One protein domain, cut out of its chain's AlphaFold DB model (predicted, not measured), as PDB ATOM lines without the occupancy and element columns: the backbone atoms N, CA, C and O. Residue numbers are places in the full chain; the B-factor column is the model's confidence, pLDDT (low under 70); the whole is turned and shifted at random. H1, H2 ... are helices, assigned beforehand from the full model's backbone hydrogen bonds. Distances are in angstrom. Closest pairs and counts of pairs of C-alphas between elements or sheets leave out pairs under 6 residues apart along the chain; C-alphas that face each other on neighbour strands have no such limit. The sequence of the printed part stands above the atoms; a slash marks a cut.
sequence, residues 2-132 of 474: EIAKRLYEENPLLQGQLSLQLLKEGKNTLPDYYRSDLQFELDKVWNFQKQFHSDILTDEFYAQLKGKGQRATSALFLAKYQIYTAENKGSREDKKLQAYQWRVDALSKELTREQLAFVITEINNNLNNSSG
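What this domain is: This is residues 2 to 132 of the 474 residues of the protein "CRISPR-associated protein cas9/csn1, subtype II/nmemi" of Capnocytophaga canimorsus (UniProt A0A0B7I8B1). The long helix H7 runs through the middle, between H3 and H5 on its two sides, while H6 crosses it and H2 packs on H6. H1 lies out at one end of the longest axis, and the short H4 lies towards the other end, near H5. The printed part has 131 residues with seven named helices, H1 to H7 in chain order, and no named strand; the class is all helix, with mostly crossed packing, one of five touching pairs being at a shallow tilt. It is compact and rounded, with a radius of gyration of the C-alphas of 14.3 A and spans of 39 by 31 by 29 A.

Where its parts are: H7, residues 113 to 130, is 25.9 A long and ends at C-alpha 130 (231.879, 247.297, 212.637). H3, residues 35 to 49, measures 20.9 A, H6, residues 92 to 105, 19.6 A, and H5, residues 70 to 81, 16.4 A. H2 is residues 15 to 24, H4 residues 59 to 65, and H1 residues 2 to 10, beginning at C-alpha 2 (232.545, 259.477, 200.469).

How they stand to each other: The hub H7 touches H3 at a shallow tilt of 14 degrees, opposite ways; their closest C-alphas, Arg 35 and Ser 130, are 5.7 A apart. With residues 117 to 125 alone H7 touches H5, the closest C-alphas being Gln 70 and Asn 125 at 4.7 A. H6 touches H7 about perpendicular, at 77 degrees, with C-alphas 103 and 119 closest at 5.8 A. H2 touches H6, C-alphas 20 and 100 being closest at 5.6 A. H1 and H7 are apart. Every O i to N i+4 pair is within hydrogen-bond range in H2 to H7, and 4 of 5 in H1.

The domain as a whole: The farthest C-alphas, Glu 10 and Ala 79, are 41.6 A apart. The printed part has no cut and no long link. Its mean pLDDT is 83.4; residues 2 to 4, 6 to 13, 28 to 29, 92 and 131 are under 70.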
ATOM      1  N   GLU A   2     231.587 259.232 201.573       66.56
ATOM      2  CA  GLU A   2     232.545 259.477 200.469       66.56
ATOM      3  C   GLU A   2     233.320 258.220 200.021       66.56
ATOM      4  O   GLU A   2     233.347 257.894 198.840       66.56
ATOM      5  N   ILE A   3     233.828 257.429 200.974       69.38
ATOM      6  CA  ILE A   3     234.469 256.129 200.697       69.38
ATOM      7  C   ILE A   3     233.495 255.138 200.043       69.38
ATOM      8  O   ILE A   3     233.878 254.410 199.134       69.38
ATOM      9  N   ALA A   4     232.229 255.122 200.471       67.12
ATOM     10  CA  ALA A   4     231.220 254.266 199.854       67.12
ATOM     11  C   ALA A   4     230.915 254.704 198.418       67.12
ATOM     12  O   ALA A   4     230.848 253.853 197.543       67.12
ATOM     13  N   LYS A   5     230.801 256.007 198.133       71.62
ATOM     14  CA  LYS A   5     230.645 256.490 196.752       71.62
ATOM     15  C   LYS A   5     231.813 256.044 195.883       71.62
ATOM     16  O   LYS A   5     231.599 255.456 194.833       71.62
ATOM     17  N   ARG A   6     233.041 256.193 196.380       69.75
ATOM     18  CA  ARG A   6     234.249 255.732 195.689       69.75
ATOM     19  C   ARG A   6     234.247 254.224 195.400       69.75
ATOM     20  O   ARG A   6     234.660 253.820 194.320       69.75
ATOM     21  N   LEU A   7     233.750 253.400 196.327       69.69
ATOM     22  CA  LEU A   7     233.631 251.944 196.141       69.69
ATOM     23  C   LEU A   7     232.577 251.537 195.097       69.69
ATOM     24  O   LEU A   7     232.726 250.487 194.478       69.69
ATOM     25  N   TYR A   8     231.509 252.319 194.921       69.06
ATOM     26  CA  TYR A   8     230.369 251.947 194.071       69.06
ATOM     27  C   TYR A   8     230.344 252.675 192.717       69.06
ATOM     28  O   TYR A   8     229.905 252.087 191.730       69.06
ATOM     29  N   GLU A   9     230.810 253.923 192.653       65.25
ATOM     30  CA  GLU A   9     230.698 254.799 191.478       65.25
ATOM     31  C   GLU A   9     231.994 254.862 190.650       65.25
ATOM     32  O   GLU A   9     231.924 254.917 189.425       65.25
ATOM     33  N   GLU A  10     233.178 254.830 191.276       53.16
ATOM     34  CA  GLU A  10     234.446 255.098 190.565       53.16
ATOM     35  C   GLU A  10     235.099 253.837 189.970       53.16
ATOM     36  O   GLU A  10     235.805 253.923 188.966       53.16
ATOM     37  N   ASN A  11     234.851 252.662 190.556       55.59
ATOM     38  CA  ASN A  11     235.142 251.322 190.030       55.59
ATOM     39  C   ASN A  11     234.661 250.334 191.116       55.59
ATOM     40  O   ASN A  11     235.024 250.580 192.265       55.59
ATOM     41  N   PRO A  12     233.898 249.253 190.840       60.66
ATOM     42  CA  PRO A  12     233.395 248.334 191.871       60.66
ATOM     43  C   PRO A  12     234.527 247.490 192.481       60.66
ATOM     44  O   PRO A  12     234.650 246.284 192.250       60.66
ATOM     45  N   LEU A  13     235.394 248.150 193.240       64.81
ATOM     46  CA  LEU A  13     236.499 247.578 193.982       64.81
ATOM     47  C   LEU A  13     235.971 247.069 195.314       64.81
ATOM     48  O   LEU A  13     235.133 247.687 195.966       64.81
ATOM     49  N   LEU A  14     236.500 245.930 195.739       76.50
ATOM     50  CA  LEU A  14     236.289 245.449 197.097       76.50
ATOM     51  C   LEU A  14     237.146 246.261 198.071       76.50
ATOM     52  O   LEU A  14     238.179 246.826 197.711       76.50
ATOM     53  N   GLN A  15     236.736 246.283 199.329       79.31
ATOM     54  CA  GLN A  15     237.347 247.075 200.394       79.31
ATOM     55  C   GLN A  15     238.822 246.685 200.566       79.31
ATOM     56  O   GLN A  15     239.693 247.548 200.673       79.31
ATOM     57  N   GLY A  16     239.127 245.386 200.472       76.69
ATOM     58  CA  GLY A  16     240.499 244.883 200.424       76.69
ATOM     59  C   GLY A  16     241.343 245.425 199.256       76.69
ATOM     60  O   GLY A  16     242.527 245.701 199.445       76.69
ATOM     61  N   GLN A  17     240.749 245.634 198.074       82.56
ATOM     62  CA  GLN A  17     241.439 246.183 196.897       82.56
ATOM     63  C   GLN A  17     241.692 247.686 197.034       82.56
ATOM     64  O   GLN A  17     242.805 248.135 196.759       82.56
ATOM     65  N   LEU A  18     240.697 248.445 197.507       82.06
ATOM     66  CA  LEU A  18     240.850 249.880 197.752       82.06
ATOM     67  C   LEU A  18     241.914 250.141 198.826       82.06
ATOM     68  O   LEU A  18     242.808 250.957 198.619       82.06
ATOM     69  N   SER A  19     241.882 249.398 199.936       82.50
ATOM     70  CA  SER A  19     242.918 249.491 200.972       82.50
ATOM     71  C   SER A  19     244.312 249.184 200.431       82.50
ATOM     72  O   SER A  19     245.259 249.893 200.757       82.50
ATOM     73  N   LEU A  20     244.459 248.156 199.588       83.44
ATOM     74  CA  LEU A  20     245.749 247.829 198.979       83.44
ATOM     75  C   LEU A  20     246.250 248.954 198.063       83.44
ATOM     76  O   LEU A  20     247.444 249.245 198.057       83.44
ATOM     77  N   GLN A  21     245.354 249.578 197.297       83.81
ATOM     78  CA  GLN A  21     245.699 250.711 196.444       83.81
ATOM     79  C   GLN A  21     246.176 251.905 197.278       83.81
ATOM     80  O   GLN A  21     247.251 252.432 197.007       83.81
ATOM     81  N   LEU A  22     245.443 252.272 198.333       80.88
ATOM     82  CA  LEU A  22     245.822 253.378 199.220       80.88
ATOM     83  C   LEU A  22     247.178 253.131 199.901       80.88
ATOM     84  O   LEU A  22     247.992 254.046 199.988       80.88
ATOM     85  N   LEU A  23     247.460 251.888 200.312       81.69
ATOM     86  CA  LEU A  23     248.766 251.522 200.870       81.69
ATOM     87  C   LEU A  23     249.891 251.626 199.831       81.69
ATOM     88  O   LEU A  23     250.980 252.086 200.160       81.69
ATOM     89  N   LYS A  24     249.643 251.239 198.571       82.69
ATOM     90  CA  LYS A  24     250.616 251.400 197.472       82.69
ATOM     91  C   LYS A  24     250.850 252.865 197.101       82.69
ATOM     92  O   LYS A  24     251.945 253.205 196.670       82.69
ATOM     93  N   GLU A  25     249.845 253.716 197.288       78.62
ATOM     94  CA  GLU A  25     249.937 255.175 197.149       78.62
ATOM     95  C   GLU A  25     250.650 255.846 198.345       78.62
ATOM     96  O   GLU A  25     250.807 257.062 198.351       78.62
ATOM     97  N   GLY A  26     251.095 255.078 199.349       70.94
ATOM     98  CA  GLY A  26     251.826 255.585 200.515       70.94
ATOM     99  C   GLY A  26     250.940 256.129 201.639       70.94
ATOM    100  O   GLY A  26     251.446 256.737 202.580       70.94
ATOM    101  N   LYS A  27     249.616 255.921 201.584       71.50
ATOM    102  CA  LYS A  27     248.706 256.352 202.654       71.50
ATOM    103  C   LYS A  27     248.688 255.331 203.789       71.50
ATOM    104  O   LYS A  27     248.196 254.215 203.637       71.50
ATOM    105  N   ASN A  28     249.177 255.742 204.956       63.22
ATOM    106  CA  ASN A  28     249.275 254.881 206.139       63.22
ATOM    107  C   ASN A  28     247.938 254.698 206.885       63.22
ATOM    108  O   ASN A  28     247.715 253.662 207.529       63.22
ATOM    109  N   THR A  29     247.032 255.670 206.775       64.81
ATOM    110  CA  THR A  29     245.681 255.644 207.347       64.81
ATOM    111  C   THR A  29     244.681 255.072 206.345       64.81
ATOM    112  O   THR A  29     244.580 255.518 205.204       64.81
ATOM    113  N   LEU A  30     243.947 254.043 206.776       75.88
ATOM    114  CA  LEU A  30     242.932 253.384 205.960       75.88
ATOM    115  C   LEU A  30     241.534 253.847 206.373       75.88
ATOM    116  O   LEU A  30     241.313 254.093 207.557       75.88
ATOM    117  N   PRO A  31     240.601 253.943 205.417       73.06
ATOM    118  CA  PRO A  31     239.231 254.314 205.711       73.06
ATOM    119  C   PRO A  31     238.483 253.206 206.457       73.06
ATOM    120  O   PRO A  31     238.749 252.017 206.261       73.06
ATOM    121  N   ASP A  32     237.491 253.608 207.249       74.19
ATOM    122  CA  ASP A  32     236.514 252.684 207.815       74.19
ATOM    123  C   ASP A  32     235.502 252.251 206.751       74.19
ATOM    124  O   ASP A  32     235.024 253.050 205.937       74.19
ATOM    125  N   TYR A  33     235.153 250.967 206.782       81.56
ATOM    126  CA  TYR A  33     234.233 250.351 205.834       81.56
ATOM    127  C   TYR A  33     232.912 249.985 206.498       81.56
ATOM    128  O   TYR A  33     232.855 249.639 207.678       81.56
ATOM    129  N   TYR A  34     231.846 250.020 205.702       79.50
ATOM    130  CA  TYR A  34     230.531 249.566 206.127       79.50
ATOM    131  C   TYR A  34     230.544 248.054 206.390       79.50
ATOM    132  O   TYR A  34     231.344 247.299 205.827       79.50
ATOM    133  N   ARG A  35     229.651 247.579 207.253       82.44
ATOM    134  CA  ARG A  35     229.596 246.152 207.587       82.44
ATOM    135  C   ARG A  35     229.028 245.345 206.423       82.44
ATOM    136  O   ARG A  35     229.556 244.273 206.134       82.44
ATOM    137  N   SER A  36     227.994 245.858 205.752       81.75
ATOM    138  CA  SER A  36     227.450 245.285 204.508       81.75
ATOM    139  C   SER A  36     228.547 244.993 203.475       81.75
ATOM    140  O   SER A  36     228.625 243.907 202.907       81.75
ATOM    141  N   ASP A  37     229.449 245.956 203.318       83.31
ATOM    142  CA  ASP A  37     230.614 245.930 202.442       83.31
ATOM    143  C   ASP A  37     231.607 244.819 202.799       83.31
ATOM    144  O   ASP A  37     231.954 243.986 201.961       83.31
ATOM    145  N   LEU A  38     232.026 244.765 204.064       86.12
ATOM    146  CA  LEU A  38     232.941 243.735 204.561       86.12
ATOM    147  C   LEU A  38     232.325 242.330 204.493       86.12
ATOM    148  O   LEU A  38     233.032 241.349 204.265       86.12
ATOM    149  N   GLN A  39     231.007 242.228 204.683       87.12
ATOM    150  CA  GLN A  39     230.278 240.967 204.589       87.12
ATOM    151  C   GLN A  39     230.261 240.477 203.141       87.12
ATOM    152  O   GLN A  39     230.547 239.313 202.882       87.12
ATOM    153  N   PHE A  40     230.009 241.381 202.196       85.88
ATOM    154  CA  PHE A  40     230.068 241.079 200.772       85.88
ATOM    155  C   PHE A  40     231.468 240.636 200.320       85.88
ATOM    156  O   PHE A  40     231.593 239.717 199.506       85.88
ATOM    157  N   GLU A  41     232.531 241.236 200.865       88.44
ATOM    158  CA  GLU A  41     233.899 240.765 200.626       88.44
ATOM    159  C   GLU A  41     234.129 239.360 201.168       88.44
ATOM    160  O   GLU A  41     234.645 238.511 200.436       88.44
ATOM    161  N   LEU A  42     233.717 239.098 202.413       89.56
ATOM    162  CA  LEU A  42     233.829 237.771 203.008       89.56
ATOM    163  C   LEU A  42     233.123 236.727 202.144       89.56
ATOM    164  O   LEU A  42     233.694 235.674 201.882       89.56
ATOM    165  N   ASP A  43     231.919 237.031 201.664       89.56
ATOM    166  CA  ASP A  43     231.111 236.111 200.867       89.56
ATOM    167  C   ASP A  43     231.774 235.802 199.525       89.56
ATOM    168  O   ASP A  43     231.797 234.648 199.090       89.56
ATOM    169  N   LYS A  44     232.372 236.803 198.870       89.38
ATOM    170  CA  LYS A  44     233.131 236.588 197.631       89.38
ATOM    171  C   LYS A  44     234.377 235.742 197.857       89.38
ATOM    172  O   LYS A  44     234.594 234.790 197.108       89.38
ATOM    173  N   VAL A  45     235.164 236.066 198.883       89.44
ATOM    174  CA  VAL A  45     236.359 235.292 199.253       89.44
ATOM    175  C   VAL A  45     235.967 233.853 199.579       89.44
ATOM    176  O   VAL A  45     236.571 232.914 199.062       89.44
ATOM    177  N   TRP A  46     234.916 233.669 200.376       91.25
ATOM    178  CA  TRP A  46     234.414 232.361 200.769       91.25
ATOM    179  C   TRP A  46     233.982 231.534 199.560       91.25
ATOM    180  O   TRP A  46     234.442 230.408 199.388       91.25
ATOM    181  N   ASN A  47     233.144 232.096 198.688       90.81
ATOM    182  CA  ASN A  47     232.605 231.386 197.528       90.81
ATOM    183  C   ASN A  47     233.678 231.028 196.492       90.81
ATOM    184  O   ASN A  47     233.596 229.963 195.880       90.81
ATOM    185  N   PHE A  48     234.686 231.882 196.300       91.56
ATOM    186  CA  PHE A  48     235.799 231.583 195.401       91.56
ATOM    187  C   PHE A  48     236.702 230.483 195.977       91.56
ATOM    188  O   PHE A  48     236.955 229.478 195.316       91.56
ATOM    189  N   GLN A  49     237.121 230.610 197.239       91.12
ATOM    190  CA  GLN A  49     238.029 229.649 197.876       91.12
ATOM    191  C   GLN A  49     237.361 228.296 198.161       91.12
ATOM    192  O   GLN A  49     238.047 227.272 198.206       91.12
ATOM    193  N   LYS A  50     236.026 228.250 198.289       91.50
ATOM    194  CA  LYS A  50     235.250 227.006 198.459       91.50
ATOM    195  C   LYS A  50     235.438 226.029 197.293       91.50
ATOM    196  O   LYS A  50     235.263 224.831 197.492       91.50
ATOM    197  N   GLN A  51     235.834 226.512 196.113       91.56
ATOM    198  CA  GLN A  51     236.136 225.672 194.946       91.56
ATOM    199  C   GLN A  51     237.391 224.805 195.145       91.56
ATOM    200  O   GLN A  51     237.484 223.735 194.551       91.56
ATOM    201  N   PHE A  52     238.321 225.248 195.996       90.06
ATOM    202  CA  PHE A  52     239.605 224.584 196.250       90.06
ATOM    203  C   PHE A  52     239.663 223.935 197.646       90.06
ATOM    204  O   PHE A  52     240.261 222.877 197.815       90.06
ATOM    205  N   HIS A  53     238.984 224.529 198.638       87.75
ATOM    206  CA  HIS A  53     239.009 224.121 200.054       87.75
ATOM    207  C   HIS A  53     237.617 223.737 200.580       87.75
ATOM    208  O   HIS A  53     237.169 224.219 201.626       87.75
ATOM    209  N   SER A  54     236.891 222.893 199.843       85.75
ATOM    210  CA  SER A  54     235.520 222.482 200.192       85.75
ATOM    211  C   SER A  54     235.421 221.649 201.478       85.75
ATOM    212  O   SER A  54     234.343 221.539 202.057       85.75
ATOM    213  N   ASP A  55     236.530 221.055 201.925       86.38
ATOM    214  CA  ASP A  55     236.644 220.310 203.184       86.38
ATOM    215  C   ASP A  55     236.608 221.226 204.419       86.38
ATOM    216  O   ASP A  55     236.119 220.830 205.480       86.38
ATOM    217  N   ILE A  56     237.077 222.467 204.274       86.75
ATOM    218  CA  ILE A  56     237.145 223.464 205.350       86.75
ATOM    219  C   ILE A  56     235.961 224.438 205.262       86.75
ATOM    220  O   ILE A  56     235.289 224.713 206.261       86.75
ATOM    221  N   LEU A  57     235.665 224.952 204.065       87.50
ATOM    222  CA  LEU A  57     234.668 226.005 203.833       87.50
ATOM    223  C   LEU A  57     233.244 225.447 203.692       87.50
ATOM    224  O   LEU A  57     232.597 225.532 202.645       87.50
ATOM    225  N   THR A  58     232.747 224.874 204.787       88.81
ATOM    226  CA  THR A  58     231.392 224.312 204.893       88.81
ATOM    227  C   THR A  58     230.371 225.353 205.357       88.81
ATOM    228  O   THR A  58     230.702 226.258 206.121       88.81
ATOM    229  N   ASP A  59     229.106 225.208 204.956       88.25
ATOM    230  CA  ASP A  59     228.043 226.160 205.330       88.25
ATOM    231  C   ASP A  59     227.793 226.170 206.851       88.25
ATOM    232  O   ASP A  59     227.512 227.211 207.447       88.25
ATOM    233  N   GLU A  60     227.989 225.021 207.508       89.00
ATOM    234  CA  GLU A  60     227.963 224.912 208.968       89.00
ATOM    235  C   GLU A  60     229.083 225.747 209.608       89.00
ATOM    236  O   GLU A  60     228.856 226.474 210.576       89.00
ATOM    237  N   PHE A  61     230.300 225.669 209.062       88.75
ATOM    238  CA  PHE A  61     231.426 226.437 209.578       88.75
ATOM    239  C   PHE A  61     231.246 227.939 209.333       88.75
ATOM    240  O   PHE A  61     231.484 228.737 210.237       88.75
ATOM    241  N   TYR A  62     230.718 228.324 208.170       89.06
ATOM    242  CA  TYR A  62     230.360 229.710 207.875       89.06
ATOM    243  C   TYR A  62     229.383 230.287 208.918       89.06
ATOM    244  O   TYR A  62     229.599 231.377 209.453       89.06
ATOM    245  N   ALA A  63     228.348 229.525 209.293       88.38
ATOM    246  CA  ALA A  63     227.400 229.931 210.329       88.38
ATOM    247  C   ALA A  63     228.052 230.083 211.718       88.38
ATOM    248  O   ALA A  63     227.710 231.008 212.456       88.38
ATOM    249  N   GLN A  64     229.013 229.219 212.069       87.75
ATOM    250  CA  GLN A  64     229.742 229.281 213.347       87.75
ATOM    251  C   GLN A  64     230.672 230.500 213.454       87.75
ATOM    252  O   GLN A  64     230.894 231.017 214.553       87.75
ATOM    253  N   LEU A  65     231.203 230.965 212.322       87.12
ATOM    254  CA  LEU A  65     232.088 232.125 212.244       87.12
ATOM    255  C   LEU A  65     231.351 233.465 212.360       87.12
ATOM    256  O   LEU A  65     231.962 234.479 212.709       87.12
ATOM    257  N   LYS A  66     230.040 233.486 212.107       84.75
ATOM    258  CA  LYS A  66     229.248 234.717 212.098       84.75
ATOM    259  C   LYS A  66     229.295 235.423 213.459       84.75
ATOM    260  O   LYS A  66     228.913 234.868 214.488       84.75
ATOM    261  N   GLY A  67     229.744 236.681 213.457       79.38
ATOM    262  CA  GLY A  67     229.820 237.521 214.659       79.38
ATOM    263  C   GLY A  67     230.957 237.165 215.625       79.38
ATOM    264  O   GLY A  67     230.878 237.507 216.804       79.38
ATOM    265  N   LYS A  68     231.995 236.453 215.171       85.38
ATOM    266  CA  LYS A  68     233.196 236.158 215.967       85.38
ATOM    267  C   LYS A  68     234.321 237.142 215.633       85.38
ATOM    268  O   LYS A  68     234.572 237.432 214.473       85.38
ATOM    269  N   GLY A  69     235.034 237.622 216.655       85.56
ATOM    270  CA  GLY A  69     236.249 238.429 216.475       85.56
ATOM    271  C   GLY A  69     237.482 237.592 216.105       85.56
ATOM    272  O   GLY A  69     237.403 236.365 215.997       85.56
ATOM    273  N   GLN A  70     238.640 238.249 215.979       86.94
ATOM    274  CA  GLN A  70     239.906 237.640 215.536       86.94
ATOM    275  C   GLN A  70     240.265 236.354 216.304       86.94
ATOM    276  O   GLN A  70     240.301 235.265 215.737       86.94
ATOM    277  N   ARG A  71     240.450 236.450 217.630       87.81
ATOM    278  CA  ARG A  71     240.914 235.328 218.470       87.81
ATOM    279  C   ARG A  71     239.955 234.139 218.456       87.81
ATOM    280  O   ARG A  71     240.395 232.996 218.441       87.81
ATOM    281  N   ALA A  72     238.653 234.416 218.460       88.69
ATOM    282  CA  ALA A  72     237.627 233.383 218.424       88.69
ATOM    283  C   ALA A  72     237.598 232.672 217.063       88.69
ATOM    284  O   ALA A  72     237.485 231.452 217.022       88.69
ATOM    285  N   THR A  73     237.761 233.419 215.967       88.62
ATOM    286  CA  THR A  73     237.842 232.851 214.615       88.62
ATOM    287  C   THR A  73     239.081 231.970 214.461       88.62
ATOM    288  O   THR A  73     238.954 230.816 214.056       88.62
ATOM    289  N   SER A  74     240.262 232.444 214.875       88.88
ATOM    290  CA  SER A  74     241.494 231.640 214.839       88.88
ATOM    291  C   SER A  74     241.393 230.370 215.685       88.88
ATOM    292  O   SER A  74     241.798 229.297 215.242       88.88
ATOM    293  N   ALA A  75     240.812 230.463 216.885       89.31
ATOM    294  CA  ALA A  75     240.609 229.304 217.748       89.31
ATOM    295  C   ALA A  75     239.660 228.267 217.123       89.31
ATOM    296  O   ALA A  75     239.865 227.072 217.311       89.31
ATOM    297  N   LEU A  76     238.652 228.700 216.358       89.38
ATOM    298  CA  LEU A  76     237.733 227.802 215.654       89.38
ATOM    299  C   LEU A  76     238.414 227.052 214.501       89.38
ATOM    300  O   LEU A  76     238.204 225.846 214.368       89.38
ATOM    301  N   PHE A  77     239.262 227.728 213.719       89.88
ATOM    302  CA  PHE A  77     240.089 227.069 212.697       89.88
ATOM    303  C   PHE A  77     241.008 226.004 213.310       89.88
ATOM    304  O   PHE A  77     241.086 224.885 212.797       89.88
ATOM    305  N   LEU A  78     241.634 226.317 214.447       89.25
ATOM    306  CA  LEU A  78     242.484 225.371 215.164       89.25
ATOM    307  C   LEU A  78     241.679 224.194 215.740       89.25
ATOM    308  O   LEU A  78     242.074 223.043 215.585       89.25
ATOM    309  N   ALA A  79     240.537 224.456 216.375       89.06
ATOM    310  CA  ALA A  79     239.748 223.422 217.040       89.06
ATOM    311  C   ALA A  79     239.103 222.429 216.059       89.06
ATOM    312  O   ALA A  79     239.112 221.228 216.323       89.06
ATOM    313  N   LYS A  80     238.539 222.915 214.943       88.44
ATOM    314  CA  LYS A  80     237.795 222.072 213.989       88.44
ATOM    315  C   LYS A  80     238.697 221.441 212.929       88.44
ATOM    316  O   LYS A  80     238.471 220.296 212.553       88.44
ATOM    317  N   TYR A  81     239.718 222.167 212.473       89.00
ATOM    318  CA  TYR A  81     240.536 221.759 211.328       89.00
ATOM    319  C   TYR A  81     242.034 221.645 211.637       89.00
ATOM    320  O   TYR A  81     242.787 221.248 210.753       89.00
ATOM    321  N   GLN A  82     242.476 221.952 212.866       88.81
ATOM    322  CA  GLN A  82     243.895 221.940 213.266       88.81
ATOM    323  C   GLN A  82     244.769 222.875 212.406       88.81
ATOM    324  O   GLN A  82     245.956 222.626 212.208       88.81
ATOM    325  N   ILE A  83     244.185 223.965 211.890       88.06
ATOM    326  CA  ILE A  83     244.872 224.939 211.031       88.06
ATOM    327  C   ILE A  83     245.291 226.151 211.862       88.06
ATOM    328  O   ILE A  83     244.460 226.787 212.516       88.06
ATOM    329  N   TYR A  84     246.571 226.507 211.783       88.56
ATOM    330  CA  TYR A  84     247.093 227.769 212.303       88.56
ATOM    331  C   TYR A  84     247.016 228.863 211.234       88.56
ATOM    332  O   TYR A  84     247.144 228.598 210.041       88.56
ATOM    333  N   THR A  85     246.823 230.114 211.652       86.38
ATOM    334  CA  THR A  85     246.887 231.271 210.746       86.38
ATOM    335  C   THR A  85     248.319 231.498 210.256       86.38
ATOM    336  O   THR A  85     249.253 231.388 211.052       86.38
ATOM    337  N   ALA A  86     248.495 231.863 208.984       86.31
ATOM    338  CA  ALA A  86     249.813 232.115 208.396       86.31
ATOM    339  C   ALA A  86     250.623 233.169 209.174       86.31
ATOM    340  O   ALA A  86     250.102 234.213 209.573       86.31
ATOM    341  N   GLU A  87     251.924 232.916 209.349       83.56
ATOM    342  CA  GLU A  87     252.845 233.886 209.941       83.56
ATOM    343  C   GLU A  87     253.148 235.013 208.948       83.56
ATOM    344  O   GLU A  87     253.822 234.810 207.937       83.56
ATOM    345  N   ASN A  88     252.698 236.223 209.266       81.44
ATOM    346  CA  ASN A  88     253.022 237.422 208.504       81.44
ATOM    347  C   ASN A  88     254.335 238.047 209.031       81.44
ATOM    348  O   ASN A  88     254.393 238.553 210.163       81.44
ATOM    349  N   LYS A  89     255.413 237.953 208.238       75.50
ATOM    350  CA  LYS A  89     256.790 238.350 208.599       75.50
ATOM    351  C   LYS A  89     257.179 239.637 207.868       75.50
ATOM    352  O   LYS A  89     256.952 239.747 206.674       75.50
ATOM    353  N   GLY A  90     257.822 240.571 208.570       78.06
ATOM    354  CA  GLY A  90     258.282 241.842 207.994       78.06
ATOM    355  C   GLY A  90     258.161 243.017 208.961       78.06
ATOM    356  O   GLY A  90     257.816 242.822 210.138       78.06
ATOM    357  N   SER A  91     258.433 244.228 208.467       73.94
ATOM    358  CA  SER A  91     258.067 245.462 209.172       73.94
ATOM    359  C   SER A  91     256.540 245.581 209.254       73.94
ATOM    360  O   SER A  91     255.806 244.851 208.590       73.94
ATOM    361  N   ARG A  92     256.006 246.464 210.099       69.50
ATOM    362  CA  ARG A  92     254.546 246.605 210.238       69.50
ATOM    363  C   ARG A  92     253.869 246.999 208.922       69.50
ATOM    364  O   ARG A  92     252.792 246.485 208.628       69.50
ATOM    365  N   GLU A  93     254.487 247.899 208.168       73.69
ATOM    366  CA  GLU A  93     253.983 248.345 206.869       73.69
ATOM    367  C   GLU A  93     253.957 247.176 205.886       73.69
ATOM    368  O   GLU A  93     252.916 246.923 205.281       73.69
ATOM    369  N   ASP A  94     255.024 246.370 205.858       80.38
ATOM    370  CA  ASP A  94     255.072 245.139 205.061       80.38
ATOM    371  C   ASP A  94     253.974 244.159 205.477       80.38
ATOM    372  O   ASP A  94     253.298 243.588 204.625       80.38
ATOM    373  N   LYS A  95     253.738 243.997 206.787       84.25
ATOM    374  CA  LYS A  95     252.673 243.120 207.290       84.25
ATOM    375  C   LYS A  95     251.296 243.601 206.854       84.25
ATOM    376  O   LYS A  95     250.468 242.786 206.449       84.25
ATOM    377  N   LYS A  96     251.042 244.908 206.932       82.44
ATOM    378  CA  LYS A  96     249.769 245.521 206.532       82.44
ATOM    379  C   LYS A  96     249.563 245.364 205.026       82.44
ATOM    380  O   LYS A  96     248.515 244.875 204.608       82.44
ATOM    381  N   LEU A  97     250.583 245.675 204.228       86.12
ATOM    382  CA  LEU A  97     250.582 245.483 202.780       86.12
ATOM    383  C   LEU A  97     250.327 244.013 202.415       86.12
ATOM    384  O   LEU A  97     249.449 243.727 201.606       86.12
ATOM    385  N   GLN A  98     251.033 243.079 203.055       88.19
ATOM    386  CA  GLN A  98     250.899 241.642 202.813       88.19
ATOM    387  C   GLN A  98     249.515 241.114 203.209       88.19
ATOM    388  O   GLN A  98     248.939 240.318 202.471       88.19
ATOM    389  N   ALA A  99     248.944 241.583 204.320       88.50
ATOM    390  CA  ALA A  99     247.602 241.188 204.745       88.50
ATOM    391  C   ALA A  99     246.538 241.580 203.706       88.50
ATOM    392  O   ALA A  99     245.697 240.757 203.339       88.50
ATOM    393  N   TYR A 100     246.597 242.811 203.186       89.00
ATOM    394  CA  TYR A 100     245.688 243.255 202.126       89.00
ATOM    395  C   TYR A 100     245.994 242.604 200.776       89.00
ATOM    396  O   TYR A 100     245.067 242.288 200.034       89.00
ATOM    397  N   GLN A 101     247.260 242.317 200.475       89.62
ATOM    398  CA  GLN A 101     247.640 241.560 199.284       89.62
ATOM    399  C   GLN A 101     247.032 240.150 199.312       89.62
ATOM    400  O   GLN A 101     246.401 239.758 198.336       89.62
ATOM    401  N   TRP A 102     247.108 239.434 200.441       92.00
ATOM    402  CA  TRP A 102     246.452 238.132 200.602       92.00
ATOM    403  C   TRP A 102     244.928 238.217 200.490       92.00
ATOM    404  O   TRP A 102     244.334 237.349 199.858       92.00
ATOM    405  N   ARG A 103     244.287 239.266 201.028       91.00
ATOM    406  CA  ARG A 103     242.838 239.495 200.838       91.00
ATOM    407  C   ARG A 103     242.464 239.641 199.364       91.00
ATOM    408  O   ARG A 103     241.469 239.069 198.930       91.00
ATOM    409  N   VAL A 104     243.261 240.378 198.590       89.25
ATOM    410  CA  VAL A 104     243.027 240.564 197.150       89.25
ATOM    411  C   VAL A 104     243.324 239.288 196.365       89.25
ATOM    412  O   VAL A 104     242.544 238.907 195.493       89.25
ATOM    413  N   ASP A 105     244.418 238.600 196.688       89.88
ATOM    414  CA  ASP A 105     244.768 237.326 196.060       89.88
ATOM    415  C   ASP A 105     243.686 236.267 196.323       89.88
ATOM    416  O   ASP A 105     243.353 235.515 195.410       89.88
ATOM    417  N   ALA A 106     243.036 236.285 197.493       90.06
ATOM    418  CA  ALA A 106     241.938 235.379 197.836       90.06
ATOM    419  C   ALA A 106     240.731 235.443 196.878       90.06
ATOM    420  O   ALA A 106     239.912 234.526 196.874       90.06
ATOM    421  N   LEU A 107     240.604 236.502 196.074       88.00
ATOM    422  CA  LEU A 107     239.516 236.674 195.107       88.00
ATOM    423  C   LEU A 107     239.808 236.046 193.736       88.00
ATOM    424  O   LEU A 107     238.898 235.940 192.918       88.00
ATOM    425  N   SER A 108     241.069 235.712 193.448       88.50
ATOM    426  CA  SER A 108     241.503 235.315 192.098       88.50
ATOM    427  C   SER A 108     242.516 234.169 192.056       88.50
ATOM    428  O   SER A 108     242.696 233.562 191.002       88.50
ATOM    429  N   LYS A 109     243.167 233.850 193.177       91.50
ATOM    430  CA  LYS A 109     244.190 232.807 193.303       91.50
ATOM    431  C   LYS A 109     243.836 231.846 194.429       91.50
ATOM    432  O   LYS A 109     243.274 232.251 195.441       91.50
ATOM    433  N   GLU A 110     244.205 230.582 194.271       92.19
ATOM    434  CA  GLU A 110     244.132 229.593 195.347       92.19
ATOM    435  C   GLU A 110     245.137 229.955 196.453       92.19
ATOM    436  O   GLU A 110     246.331 230.115 196.188       92.19
ATOM    437  N   LEU A 111     244.650 230.119 197.685       91.06
ATOM    438  CA  LEU A 111     245.496 230.377 198.853       91.06
ATOM    439  C   LEU A 111     245.843 229.082 199.584       91.06
ATOM    440  O   LEU A 111     245.096 228.105 199.525       91.06
ATOM    441  N   THR A 112     246.943 229.083 200.345       92.56
ATOM    442  CA  THR A 112     247.205 227.978 201.280       92.56
ATOM    443  C   THR A 112     246.198 227.997 202.429       92.56
ATOM    444  O   THR A 112     245.602 229.031 202.743       92.56
ATOM    445  N   ARG A 113     246.024 226.857 203.103       90.56
ATOM    446  CA  ARG A 113     245.066 226.707 204.212       90.56
ATOM    447  C   ARG A 113     245.320 227.712 205.339       90.56
ATOM    448  O   ARG A 113     244.380 228.276 205.895       90.56
ATOM    449  N   GLU A 114     246.585 227.988 205.634       90.19
ATOM    450  CA  GLU A 114     247.009 228.934 206.668       90.19
ATOM    451  C   GLU A 114     246.756 230.390 206.251       90.19
ATOM    452  O   GLU A 114     246.336 231.210 207.075       90.19
ATOM    453  N   GLN A 115     246.992 230.723 204.975       90.31
ATOM    454  CA  GLN A 115     246.719 232.054 204.417       90.31
ATOM    455  C   GLN A 115     245.215 232.327 204.356       90.31
ATOM    456  O   GLN A 115     244.768 233.411 204.727       90.31
ATOM    457  N   LEU A 116     244.427 231.325 203.964       90.38
ATOM    458  CA  LEU A 116     242.969 231.380 203.966       90.38
ATOM    459  C   LEU A 116     242.420 231.622 205.379       90.38
ATOM    460  O   LEU A 116     241.599 232.520 205.579       90.38
ATOM    461  N   ALA A 117     242.909 230.864 206.368       90.38
ATOM    462  CA  ALA A 117     242.525 231.044 207.765       90.38
ATOM    463  C   ALA A 117     242.881 232.452 208.275       90.38
ATOM    464  O   ALA A 117     242.082 233.065 208.987       90.38
ATOM    465  N   PHE A 118     244.044 232.989 207.888       92.06
ATOM    466  CA  PHE A 118     244.445 234.361 208.214       92.06
ATOM    467  C   PHE A 118     243.489 235.396 207.598       92.06
ATOM    468  O   PHE A 118     242.952 236.234 208.319       92.06
ATOM    469  N   VAL A 119     243.212 235.304 206.293       91.19
ATOM    470  CA  VAL A 119     242.334 236.242 205.572       91.19
ATOM    471  C   VAL A 119     240.922 236.265 206.162       91.19
ATOM    472  O   VAL A 119     240.401 237.342 206.455       91.19
ATOM    473  N   ILE A 120     240.312 235.098 206.398       90.75
ATOM    474  CA  ILE A 120     238.961 235.008 206.978       90.75
ATOM    475  C   ILE A 120     238.945 235.572 208.403       90.75
ATOM    476  O   ILE A 120     238.016 236.287 208.776       90.75
ATOM    477  N   THR A 121     239.984 235.287 209.193       90.19
ATOM    478  CA  THR A 121     240.129 235.823 210.551       90.19
ATOM    479  C   THR A 121     240.177 237.352 210.555       90.19
ATOM    480  O   THR A 121     239.495 237.981 211.367       90.19
ATOM    481  N   GLU A 122     240.955 237.951 209.654       90.06
ATOM    482  CA  GLU A 122     241.085 239.407 209.547       90.06
ATOM    483  C   GLU A 122     239.782 240.072 209.083       90.06
ATOM    484  O   GLU A 122     239.340 241.050 209.691       90.06
ATOM    485  N   ILE A 123     239.110 239.525 208.063       89.25
ATOM    486  CA  ILE A 123     237.823 240.065 207.595       89.25
ATOM    487  C   ILE A 123     236.762 239.964 208.702       89.25
ATOM    488  O   ILE A 123     236.048 240.936 208.961       89.25
ATOM    489  N   ASN A 124     236.704 238.842 209.427       89.00
ATOM    490  CA  ASN A 124     235.800 238.675 210.568       89.00
ATOM    491  C   ASN A 124     236.104 239.640 211.714       89.00
ATOM    492  O   ASN A 124     235.182 240.144 212.357       89.00
ATOM    493  N   ASN A 125     237.379 239.929 211.974       89.56
ATOM    494  CA  ASN A 125     237.756 240.924 212.969       89.56
ATOM    495  C   ASN A 125     237.231 242.317 212.594       89.56
ATOM    496  O   ASN A 125     236.609 242.981 213.424       89.56
ATOM    497  N   ASN A 126     237.407 242.721 211.334       86.12
ATOM    498  CA  ASN A 126     236.888 243.993 210.831       86.12
ATOM    499  C   ASN A 126     235.353 244.037 210.915       86.12
ATOM    500  O   ASN A 126     234.788 245.024 211.387       86.12
ATOM    501  N   LEU A 127     234.674 242.942 210.552       84.38
ATOM    502  CA  LEU A 127     233.224 242.804 210.705       84.38
ATOM    503  C   LEU A 127     232.782 242.964 212.161       84.38
ATOM    504  O   LEU A 127     231.851 243.717 212.441       84.38
ATOM    505  N   ASN A 128     233.461 242.295 213.092       84.75
ATOM    506  CA  ASN A 128     233.152 242.370 214.514       84.75
ATOM    507  C   ASN A 128     233.304 243.801 215.053       84.75
ATOM    508  O   ASN A 128     232.422 244.278 215.766       84.75
ATOM    509  N   ASN A 129     234.355 244.514 214.646       81.62
ATOM    510  CA  ASN A 129     234.573 245.909 215.040       81.62
ATOM    511  C   ASN A 129     233.513 246.858 214.454       81.62
ATOM    512  O   ASN A 129     233.133 247.829 215.101       81.62
ATOM    513  N   SER A 130     232.966 246.535 213.278       75.38
ATOM    514  CA  SER A 130     231.879 247.297 212.637       75.38
ATOM    515  C   SER A 130     230.462 246.913 213.109       75.38
ATOM    516  O   SER A 130     229.480 247.529 212.697       75.38
ATOM    517  N   SER A 131     230.310 245.899 213.974       63.34
ATOM    518  CA  SER A 131     229.010 245.258 214.260       63.34
ATOM    519  C   SER A 131     228.094 245.990 215.258       63.34
ATOM    520  O   SER A 131     227.059 245.453 215.660       63.34
ATOM    521  N   GLY A 132     228.446 247.217 215.647       73.19
ATOM    522  CA  GLY A 132     227.667 248.034 216.578       73.19
ATOM    523  C   GLY A 132     226.315 248.512 216.029       73.19
ATOM    524  O   GLY A 132     226.070 248.540 214.824       73.19
TER     525      GLY A 132